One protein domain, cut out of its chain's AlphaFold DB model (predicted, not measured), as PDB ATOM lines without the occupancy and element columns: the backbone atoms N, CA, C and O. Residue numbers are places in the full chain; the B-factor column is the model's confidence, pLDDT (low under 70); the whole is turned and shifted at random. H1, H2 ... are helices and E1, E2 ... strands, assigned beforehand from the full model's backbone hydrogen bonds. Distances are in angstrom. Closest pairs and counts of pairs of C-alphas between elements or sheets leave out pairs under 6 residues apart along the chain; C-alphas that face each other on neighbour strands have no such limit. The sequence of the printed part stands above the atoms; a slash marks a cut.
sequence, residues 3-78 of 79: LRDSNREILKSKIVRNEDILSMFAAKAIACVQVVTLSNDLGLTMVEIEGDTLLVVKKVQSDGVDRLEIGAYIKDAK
ATOM      1  N   LEU A   3     -15.337  14.396 -10.534       84.44
ATOM      2  CA  LEU A   3     -14.023  14.821 -10.077       84.44
ATOM      3  C   LEU A   3     -14.219  15.768  -8.898       84.44
ATOM      4  O   LEU A   3     -14.975  16.739  -9.002       84.44
ATOM      5  N   ARG A   4     -13.524  15.481  -7.803       88.69
ATOM      6  CA  ARG A   4     -13.523  16.308  -6.602       88.69
ATOM      7  C   ARG A   4     -12.107  16.731  -6.250       88.69
ATOM      8  O   ARG A   4     -11.159  16.030  -6.599       88.69
ATOM      9  N   ASP A   5     -11.985  17.869  -5.583       85.69
ATOM     10  CA  ASP A   5     -10.735  18.275  -4.949       85.69
ATOM     11  C   ASP A   5     -10.541  17.567  -3.592       85.69
ATOM     12  O   ASP A   5     -11.364  16.753  -3.156       85.69
ATOM     13  N   SER A   6      -9.453  17.893  -2.893       86.31
ATOM     14  CA  SER A   6      -9.156  17.353  -1.561       86.31
ATOM     15  C   SER A   6     -10.167  17.756  -0.481       86.31
ATOM     16  O   SER A   6     -10.262  17.081   0.542       86.31
ATOM     17  N   ASN A   7     -10.933  18.828  -0.694       90.81
ATOM     18  CA  ASN A   7     -11.989  19.286   0.211       90.81
ATOM     19  C   ASN A   7     -13.336  18.607  -0.079       90.81
ATOM     20  O   ASN A   7     -14.319  18.885   0.603       90.81
ATOM     21  N   ARG A   8     -13.373  17.678  -1.049       84.38
ATOM     22  CA  ARG A   8     -14.571  17.000  -1.570       84.38
ATOM     23  C   ARG A   8     -15.500  17.914  -2.371       84.38
ATOM     24  O   ARG A   8     -16.617  17.497  -2.694       84.38
ATOM     25  N   GLU A   9     -15.029  19.093  -2.761       90.50
ATOM     26  CA  GLU A   9     -15.767  20.001  -3.629       90.50
ATOM     27  C   GLU A   9     -15.769  19.468  -5.058       90.50
ATOM     28  O   GLU A   9     -14.763  18.968  -5.564       90.50
ATOM     29  N   ILE A  10     -16.921  19.543  -5.726       89.25
ATOM     30  CA  ILE A  10     -17.063  19.029  -7.089       89.25
ATOM     31  C   ILE A  10     -16.438  20.025  -8.063       89.25
ATOM     32  O   ILE A  10     -16.992  21.089  -8.319       89.25
ATOM     33  N   LEU A  11     -15.321  19.632  -8.673       86.75
ATOM     34  CA  LEU A  11     -14.670  20.414  -9.724       86.75
ATOM     35  C   LEU A  11     -15.334  20.190 -11.083       86.75
ATOM     36  O   LEU A  11     -15.471  21.110 -11.887       86.75
ATOM     37  N   LYS A  12     -15.719  18.942 -11.374       83.81
ATOM     38  CA  LYS A  12     -16.311  18.563 -12.662       83.81
ATOM     39  C   LYS A  12     -17.151  17.304 -12.529       83.81
ATOM     40  O   LYS A  12     -16.814  16.393 -11.779       83.81
ATOM     41  N   SER A  13     -18.209  17.193 -13.322       87.06
ATOM     42  CA  SER A  13     -18.943  15.943 -13.499       87.06
ATOM     43  C   SER A  13     -19.052  15.613 -14.985       87.06
ATOM     44  O   SER A  13     -19.169  16.493 -15.838       87.06
ATOM     45  N   LYS A  14     -18.940  14.325 -15.311       83.06
ATOM     46  CA  LYS A  14     -19.092  13.819 -16.677       83.06
ATOM     47  C   LYS A  14     -19.909  12.541 -16.649       83.06
ATOM     48  O   LYS A  14     -19.618  11.614 -15.884       83.06
ATOM     49  N   ILE A  15     -20.914  12.492 -17.510       82.69
ATOM     50  CA  ILE A  15     -21.675  11.285 -17.812       82.69
ATOM     51  C   ILE A  15     -21.288  10.878 -19.224       82.69
ATOM     52  O   ILE A  15     -21.344  11.694 -20.141       82.69
ATOM     53  N   VAL A  16     -20.871   9.627 -19.386       80.94
ATOM     54  CA  VAL A  16     -20.639   9.035 -20.701       80.94
ATOM     55  C   VAL A  16     -21.607   7.878 -20.840       80.94
ATOM     56  O   VAL A  16     -21.635   6.989 -19.988       80.94
ATOM     57  N   ARG A  17     -22.434   7.925 -21.883       81.69
ATOM     58  CA  ARG A  17     -23.233   6.775 -22.293       81.69
ATOM     59  C   ARG A  17     -22.334   5.899 -23.148       81.69
ATOM     60  O   ARG A  17     -21.822   6.369 -24.156       81.69
ATOM     61  N   ASN A  18     -22.124   4.668 -22.709       78.12
ATOM     62  CA  ASN A  18     -21.486   3.652 -23.524       78.12
ATOM     63  C   ASN A  18     -22.565   2.623 -23.866       78.12
ATOM     64  O   ASN A  18     -23.153   2.031 -22.959       78.12
ATOM     65  N   GLU A  19     -22.850   2.474 -25.151       83.06
ATOM     66  CA  GLU A  19     -23.783   1.476 -25.677       83.06
ATOM     67  C   GLU A  19     -23.030   0.158 -25.931       83.06
ATOM     68  O   GLU A  19     -21.800   0.151 -26.005       83.06
ATOM     69  N   ASP A  20     -23.750  -0.966 -25.970       80.31
ATOM     70  CA  ASP A  20     -23.207  -2.299 -26.283       80.31
ATOM     71  C   ASP A  20     -22.034  -2.788 -25.411       80.31
ATOM     72  O   ASP A  20     -21.193  -3.585 -25.833       80.31
ATOM     73  N   ILE A  21     -21.979  -2.365 -24.143       75.06
ATOM     74  CA  ILE A  21     -20.984  -2.904 -23.216       75.06
ATOM     75  C   ILE A  21     -21.364  -4.328 -22.787       75.06
ATOM     76  O   ILE A  21     -22.275  -4.543 -21.988       75.06
ATOM     77  N   LEU A  22     -20.567  -5.292 -23.249       76.06
ATOM     78  CA  LEU A  22     -20.753  -6.732 -23.030       76.06
ATOM     79  C   LEU A  22     -20.623  -7.186 -21.565       76.06
ATOM     80  O   LEU A  22     -21.045  -8.289 -21.225       76.06
ATOM     81  N   SER A  23     -20.028  -6.379 -20.677       79.69
ATOM     82  CA  SER A  23     -19.939  -6.716 -19.252       79.69
ATOM     83  C   SER A  23     -19.735  -5.510 -18.333       79.69
ATOM     84  O   SER A  23     -19.130  -4.501 -18.693       79.69
ATOM     85  N   MET A  24     -20.139  -5.657 -17.068       75.31
ATOM     86  CA  MET A  24     -19.832  -4.676 -16.021       75.31
ATOM     87  C   MET A  24     -18.315  -4.450 -15.854       75.31
ATOM     88  O   MET A  24     -17.894  -3.361 -15.470       75.31
ATOM     89  N   PHE A  25     -17.485  -5.453 -16.159       74.62
ATOM     90  CA  PHE A  25     -16.027  -5.321 -16.135       74.62
ATOM     91  C   PHE A  25     -15.528  -4.394 -17.242       74.62
ATOM     92  O   PHE A  25     -14.766  -3.474 -16.957       74.62
ATOM     93  N   ALA A  26     -16.018  -4.578 -18.469       79.06
ATOM     94  CA  ALA A  26     -15.704  -3.702 -19.593       79.06
ATOM     95  C   ALA A  26     -16.175  -2.261 -19.327       79.06
ATOM     96  O   ALA A  26     -15.418  -1.322 -19.557       79.06
ATOM     97  N   ALA A  27     -17.357  -2.076 -18.721       81.12
ATOM     98  CA  ALA A  27     -17.835  -0.753 -18.301       81.12
ATOM     99  C   ALA A  27     -16.859  -0.060 -17.342       81.12
ATOM    100  O   ALA A  27     -16.593   1.135 -17.476       81.12
ATOM    101  N   LYS A  28     -16.304  -0.811 -16.387       76.75
ATOM    102  CA  LYS A  28     -15.342  -0.287 -15.412       76.75
ATOM    103  C   LYS A  28     -13.977  -0.014 -16.039       76.75
ATOM    104  O   LYS A  28     -13.398   1.025 -15.748       76.75
ATOM    105  N   ALA A  29     -13.491  -0.885 -16.922       82.06
ATOM    106  CA  ALA A  29     -12.250  -0.652 -17.661       82.06
ATOM    107  C   ALA A  29     -12.344   0.627 -18.510       82.06
ATOM    108  O   ALA A  29     -11.468   1.486 -18.428       82.06
ATOM    109  N   ILE A  30     -13.456   0.805 -19.229       83.69
ATOM    110  CA  ILE A  30     -13.734   2.020 -20.001       83.69
ATOM    111  C   ILE A  30     -13.799   3.246 -19.083       83.69
ATOM    112  O   ILE A  30     -13.208   4.277 -19.397       83.69
ATOM    113  N   ALA A  31     -14.453   3.146 -17.923       82.25
ATOM    114  CA  ALA A  31     -14.473   4.237 -16.952       82.25
ATOM    115  C   ALA A  31     -13.060   4.600 -16.453       82.25
ATOM    116  O   ALA A  31     -12.746   5.783 -16.365       82.25
ATOM    117  N   CYS A  32     -12.190   3.619 -16.187       82.94
ATOM    118  CA  CYS A  32     -10.796   3.870 -15.808       82.94
ATOM    119  C   CYS A  32     -10.018   4.589 -16.916       82.94
ATOM    120  O   CYS A  32      -9.318   5.556 -16.626       82.94
ATOM    121  N   VAL A  33     -10.171   4.174 -18.179       84.62
ATOM    122  CA  VAL A  33      -9.552   4.869 -19.324       84.62
ATOM    123  C   VAL A  33     -10.030   6.320 -19.381       84.62
ATOM    124  O   VAL A  33      -9.218   7.236 -19.465       84.62
ATOM    125  N   GLN A  34     -11.335   6.551 -19.227       84.75
ATOM    126  CA  GLN A  34     -11.905   7.899 -19.214       84.75
ATOM    127  C   GLN A  34     -11.373   8.768 -18.066       84.75
ATOM    128  O   GLN A  34     -11.195   9.972 -18.262       84.75
ATOM    129  N   VAL A  35     -11.124   8.189 -16.885       84.25
ATOM    130  CA  VAL A  35     -10.484   8.898 -15.765       84.25
ATOM    131  C   VAL A  35      -9.059   9.289 -16.138       84.25
ATOM    132  O   VAL A  35      -8.694  10.445 -15.955       84.25
ATOM    133  N   VAL A  36      -8.267   8.350 -16.667       84.69
ATOM    134  CA  VAL A  36      -6.858   8.583 -17.014       84.69
ATOM    135  C   VAL A  36      -6.739   9.680 -18.067       84.69
ATOM    136  O   VAL A  36      -6.006  10.644 -17.851       84.69
ATOM    137  N   THR A  37      -7.516   9.605 -19.148       85.69
ATOM    138  CA  THR A  37      -7.542  10.653 -20.177       85.69
ATOM    139  C   THR A  37      -7.927  12.001 -19.571       85.69
ATOM    140  O   THR A  37      -7.209  12.978 -19.753       85.69
ATOM    141  N   LEU A  38      -8.999  12.053 -18.768       84.06
ATOM    142  CA  LEU A  38      -9.422  13.299 -18.128       84.06
ATOM    143  C   LEU A  38      -8.354  13.857 -17.175       84.06
ATOM    144  O   LEU A  38      -8.166  15.067 -17.121       84.06
ATOM    145  N   SER A  39      -7.669  13.001 -16.417       84.12
ATOM    146  CA  SER A  39      -6.605  13.430 -15.507       84.12
ATOM    147  C   SER A  39      -5.414  14.014 -16.258       84.12
ATOM    148  O   SER A  39      -4.884  15.039 -15.839       84.12
ATOM    149  N   ASN A  40      -5.063  13.423 -17.402       85.12
ATOM    150  CA  ASN A  40      -3.991  13.906 -18.258       85.12
ATOM    151  C   ASN A  40      -4.354  15.254 -18.898       85.12
ATOM    152  O   ASN A  40      -3.567  16.193 -18.826       85.12
ATOM    153  N   ASP A  41      -5.575  15.382 -19.428       86.19
ATOM    154  CA  ASP A  41      -6.089  16.634 -20.003       86.19
ATOM    155  C   ASP A  41      -6.116  17.783 -18.981       86.19
ATOM    156  O   ASP A  41      -5.994  18.954 -19.338       86.19
ATOM    157  N   LEU A  42      -6.293  17.456 -17.698       84.38
ATOM    158  CA  LEU A  42      -6.299  18.410 -16.590       84.38
ATOM    159  C   LEU A  42      -4.910  18.635 -15.966       84.38
ATOM    160  O   LEU A  42      -4.797  19.424 -15.030       84.38
ATOM    161  N   GLY A  43      -3.864  17.955 -16.447       87.56
ATOM    162  CA  GLY A  43      -2.513  18.046 -15.887       87.56
ATOM    163  C   GLY A  43      -2.395  17.514 -14.453       87.56
ATOM    164  O   GLY A  43      -1.511  17.936 -13.708       87.56
ATOM    165  N   LEU A  44      -3.293  16.617 -14.041       83.38
ATOM    166  CA  LEU A  44      -3.294  16.034 -12.701       83.38
ATOM    167  C   LEU A  44      -2.237  14.934 -12.607       83.38
ATOM    168  O   LEU A  44      -2.228  13.987 -13.388       83.38
ATOM    169  N   THR A  45      -1.367  15.034 -11.605       81.50
ATOM    170  CA  THR A  45      -0.297  14.054 -11.358       81.50
ATOM    171  C   THR A  45      -0.752  12.866 -10.512       81.50
ATOM    172  O   THR A  45      -0.096  11.827 -10.507       81.50
ATOM    173  N   MET A  46      -1.873  13.004  -9.801       76.75
ATOM    174  CA  MET A  46      -2.441  11.972  -8.939       76.75
ATOM    175  C   MET A  46      -3.966  12.088  -8.917       76.75
ATOM    176  O   MET A  46      -4.504  13.178  -8.734       76.75
ATOM    177  N   VAL A  47      -4.657  10.960  -9.095       79.50
ATOM    178  CA  VAL A  47      -6.121  10.865  -9.016       79.50
ATOM    179  C   VAL A  47      -6.496   9.607  -8.244       79.50
ATOM    180  O   VAL A  47      -6.017   8.516  -8.553       79.50
ATOM    181  N   GLU A  48      -7.364   9.760  -7.249       80.06
ATOM    182  CA  GLU A  48      -7.981   8.651  -6.524       80.06
ATOM    183  C   GLU A  48      -9.352   8.341  -7.136       80.06
ATOM    184  O   GLU A  48     -10.157   9.241  -7.382       80.06
ATOM    185  N   ILE A  49      -9.609   7.063  -7.420       77.25
ATOM    186  CA  ILE A  49     -10.857   6.615  -8.042       77.25
ATOM    187  C   ILE A  49     -11.706   5.931  -6.981       77.25
ATOM    188  O   ILE A  49     -11.471   4.777  -6.630       77.25
ATOM    189  N   GLU A  50     -12.731   6.633  -6.512       75.44
ATOM    190  CA  GLU A  50     -13.758   6.066  -5.648       75.44
ATOM    191  C   GLU A  50     -14.927   5.562  -6.508       75.44
ATOM    192  O   GLU A  50     -15.538   6.306  -7.279       75.44
ATOM    193  N   GLY A  51     -15.235   4.273  -6.403       70.25
ATOM    194  CA  GLY A  51     -16.349   3.647  -7.106       70.25
ATOM    195  C   GLY A  51     -16.865   2.439  -6.343       70.25
ATOM    196  O   GLY A  51     -16.140   1.857  -5.536       70.25
ATOM    197  N   ASP A  52     -18.110   2.044  -6.606       64.75
ATOM    198  CA  ASP A  52     -18.739   0.901  -5.942       64.75
ATOM    199  C   ASP A  52     -18.011  -0.399  -6.354       64.75
ATOM    200  O   ASP A  52     -18.103  -0.908  -7.487       64.75
ATOM    201  N   THR A  53     -17.135  -0.857  -5.463       59.28
ATOM    202  CA  THR A  53     -16.066  -1.809  -5.763       59.28
ATOM    203  C   THR A  53     -16.293  -3.096  -4.998       59.28
ATOM    204  O   THR A  53     -16.000  -3.170  -3.812       59.28
ATOM    205  N   LEU A  54     -16.717  -4.154  -5.696       48.66
ATOM    206  CA  LEU A  54     -16.559  -5.515  -5.164       48.66
ATOM    207  C   LEU A  54     -15.957  -6.547  -6.132       48.66
ATOM    208  O   LEU A  54     -15.636  -7.648  -5.696       48.66
ATOM    209  N   LEU A  55     -15.750  -6.233  -7.419       46.53
ATOM    210  CA  LEU A  55     -15.299  -7.248  -8.393       46.53
ATOM    211  C   LEU A  55     -13.953  -6.968  -9.073       46.53
ATOM    212  O   LEU A  55     -13.249  -7.919  -9.397       46.53
ATOM    213  N   VAL A  56     -13.543  -5.707  -9.255       48.12
ATOM    214  CA  VAL A  56     -12.281  -5.399  -9.966       48.12
ATOM    215  C   VAL A  56     -11.060  -5.701  -9.091       48.12
ATOM    216  O   VAL A  56     -10.112  -6.327  -9.555       48.12
ATOM    217  N   VAL A  57     -11.109  -5.359  -7.799       45.16
ATOM    218  CA  VAL A  57      -9.971  -5.565  -6.881       45.16
ATOM    219  C   VAL A  57      -9.741  -7.048  -6.577       45.16
ATOM    220  O   VAL A  57      -8.599  -7.498  -6.577       45.16
ATOM    221  N   LYS A  58     -10.808  -7.843  -6.411       38.53
ATOM    222  CA  LYS A  58     -10.678  -9.295  -6.188       38.53
ATOM    223  C   LYS A  58     -10.139 -10.050  -7.404       38.53
ATOM    224  O   LYS A  58      -9.504 -11.080  -7.227       38.53
ATOM    225  N   LYS A  59     -10.378  -9.559  -8.624       43.50
ATOM    226  CA  LYS A  59      -9.980 -10.261  -9.854       43.50
ATOM    227  C   LYS A  59      -8.552  -9.933 -10.302       43.50
ATOM    228  O   LYS A  59      -7.901 -10.792 -10.878       43.50
ATOM    229  N   VAL A  60      -8.030  -8.747  -9.963       43.28
ATOM    230  CA  VAL A  60      -6.609  -8.388 -10.174       43.28
ATOM    231  C   VAL A  60      -5.660  -9.240  -9.316       43.28
ATOM    232  O   VAL A  60      -4.517  -9.447  -9.708       43.28
ATOM    233  N   GLN A  61      -6.133  -9.771  -8.184       43.28
ATOM    234  CA  GLN A  61      -5.367 -10.682  -7.322       43.28
ATOM    235  C   GLN A  61      -5.471 -12.167  -7.731       43.28
ATOM    236  O   GLN A  61      -4.809 -13.000  -7.118       43.28
ATOM    237  N   SER A  62      -6.273 -12.516  -8.747       44.16
ATOM    238  CA  SER A  62      -6.364 -13.890  -9.263       44.16
ATOM    239  C   SER A  62      -5.366 -14.104 -10.404       44.16
ATOM    240  O   SER A  62      -5.503 -13.556 -11.496       44.16
ATOM    241  N   ASP A  63      -4.369 -14.938 -10.135       50.50
ATOM    242  CA  ASP A  63      -3.076 -15.050 -10.827       50.50
ATOM    243  C   ASP A  63      -3.088 -15.790 -12.189       50.50
ATOM    244  O   ASP A  63      -2.122 -16.444 -12.563       50.50
ATOM    245  N   GLY A  64      -4.197 -15.766 -12.936       50.62
ATOM    246  CA  GLY A  64      -4.417 -16.757 -14.001       50.62
ATOM    247  C   GLY A  64      -4.386 -16.249 -15.438       50.62
ATOM    248  O   GLY A  64      -3.536 -16.639 -16.231       50.62
ATOM    249  N   VAL A  65      -5.405 -15.475 -15.822       46.22
ATOM    250  CA  VAL A  65      -5.793 -15.359 -17.244       46.22
ATOM    251  C   VAL A  65      -6.209 -13.932 -17.641       46.22
ATOM    252  O   VAL A  65      -5.911 -13.489 -18.746       46.22
ATOM    253  N   ASP A  66      -6.759 -13.137 -16.717       49.25
ATOM    254  CA  ASP A  66      -7.462 -11.884 -17.064       49.25
ATOM    255  C   ASP A  66      -6.624 -10.600 -16.898       49.25
ATOM    256  O   ASP A  66      -7.059  -9.501 -17.253       49.25
ATOM    257  N   ARG A  67      -5.379 -10.710 -16.410       43.84
ATOM    258  CA  ARG A  67      -4.421  -9.585 -16.389       43.84
ATOM    259  C   ARG A  67      -4.077  -9.109 -17.810       43.84
ATOM    260  O   ARG A  67      -3.690  -7.956 -17.998       43.84
ATOM    261  N   LEU A  68      -4.258  -9.986 -18.800       46.88
ATOM    262  CA  LEU A  68      -4.069  -9.695 -20.218       46.88
ATOM    263  C   LEU A  68      -5.155  -8.765 -20.774       46.88
ATOM    264  O   LEU A  68      -4.817  -7.884 -21.557       46.88
ATOM    265  N   GLU A  69      -6.413  -8.881 -20.335       49.75
ATOM    266  CA  GLU A  69      -7.501  -8.029 -20.840       49.75
ATOM    267  C   GLU A  69      -7.356  -6.584 -20.352       49.75
ATOM    268  O   GLU A  69      -7.347  -5.655 -21.153       49.75
ATOM    269  N   ILE A  70      -7.142  -6.373 -19.048       50.88
ATOM    270  CA  ILE A  70      -6.913  -5.023 -18.497       50.88
ATOM    271  C   ILE A  70      -5.601  -4.436 -19.042       50.88
ATOM    272  O   ILE A  70      -5.542  -3.255 -19.388       50.88
ATOM    273  N   GLY A  71      -4.555  -5.260 -19.166       53.94
ATOM    274  CA  GLY A  71      -3.294  -4.857 -19.785       53.94
ATOM    275  C   GLY A  71      -3.447  -4.438 -21.251       53.94
ATOM    276  O   GLY A  71      -2.761  -3.512 -21.680       53.94
ATOM    277  N   ALA A  72      -4.354  -5.069 -22.002       56.53
ATOM    278  CA  ALA A  72      -4.659  -4.702 -23.380       56.53
ATOM    279  C   ALA A  72      -5.353  -3.334 -23.464       56.53
ATOM    280  O   ALA A  72      -4.890  -2.487 -24.223       56.53
ATOM    281  N   TYR A  73      -6.357  -3.060 -22.620       56.69
ATOM    282  CA  TYR A  73      -7.013  -1.740 -22.580       56.69
ATOM    283  C   TYR A  73      -6.057  -0.609 -22.166       56.69
ATOM    284  O   TYR A  73      -6.140   0.500 -22.686       56.69
ATOM    285  N   ILE A  74      -5.111  -0.877 -21.258       53.97
ATOM    286  CA  ILE A  74      -4.092   0.109 -20.854       53.97
ATOM    287  C   ILE A  74      -3.053   0.339 -21.964       53.97
ATOM    288  O   ILE A  74      -2.544   1.450 -22.099       53.97
ATOM    289  N   LYS A  75      -2.707  -0.696 -22.742       52.50
ATOM    290  CA  LYS A  75      -1.798  -0.556 -23.891       52.50
ATOM    291  C   LYS A  75      -2.434   0.232 -25.034       52.50
ATOM    292  O   LYS A  75      -1.730   1.022 -25.650       52.50
ATOM    293  N   ASP A  76      -3.726   0.042 -25.276       52.28
ATOM    294  CA  ASP A  76      -4.477   0.759 -26.314       52.28
ATOM    295  C   ASP A  76      -4.619   2.258 -25.989       52.28
ATOM    296  O   ASP A  76      -4.449   3.108 -26.853       52.28
ATOM    297  N   ALA A  77      -4.770   2.610 -24.707       51.31
ATOM    298  CA  ALA A  77      -4.812   4.001 -24.240       51.31
ATOM    299  C   ALA A  77      -3.461   4.756 -24.304       51.31
ATOM    300  O   ALA A  77      -3.392   5.917 -23.900       51.31
ATOM    301  N   LYS A  78      -2.375   4.107 -24.750       46.06
ATOM    302  CA  LYS A  78      -1.037   4.708 -24.919       46.06
ATOM    303  C   LYS A  78      -0.688   5.021 -26.385       46.06
ATOM    304  O   LYS A  78       0.497   5.191 -26.678       46.06
TER     305      LYS A  78
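AT A GLANCE: This is residues 3 to 78 of the 79 residues of an uncharacterized protein of Gossypium raimondii (UniProt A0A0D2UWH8). One long helix, H1, makes the spine of a loose arrangement, with the shorter H3 beside part of it, and the long link 42 to 55 folding back along it to the small H2. Off to one side, E1 stands apart from the three helices, and residues 3 to 4 form a short antiparallel pairing with its residues 10 to 12. The 76 printed residues run E1, H1, H2, H3, mostly helix, with under half in named elements. The whole is only just loose, close to compact, with a radius of gyration of the C-alphas of 13.8 A and spans of 39 by 26 by 24 A.

IN THESE COORDINATES: H1, residues 24 to 41, is 25.7 A long from C-alpha 24 at (-19.832, -4.676, -16.021). H3, residues 67 to 76, is 14.3 A long and ends at C-alpha 76 (-4.477, 0.759, -26.314). H2 is residues 56 to 60; E1, residues 10 to 13, pairs with no named strand.

HOW THE PARTS SIT: H1 touches H3 with residues 29 to 33 alone; the closest C-alphas, Ala 29 and Ile 70, are 6.9 A apart. They run the same way at a steep tilt of 37 degrees, only just steep. H2 is close to but not clearly touching H1, C-alphas 25 and 56 being 7.2 A apart. E1 is apart from H1, H2 and H3. In H1, H2 and H3 every O i to N i+4 pair is within hydrogen-bond range.

THE WHOLE: The farthest C-alphas, Glu 9 and Gly 64, are 39.8 A apart. The printed part has no cut, and residues 61 to 66 stand free. H1 to H2 is a long link. Residues 52 to 78 have pLDDT under 70.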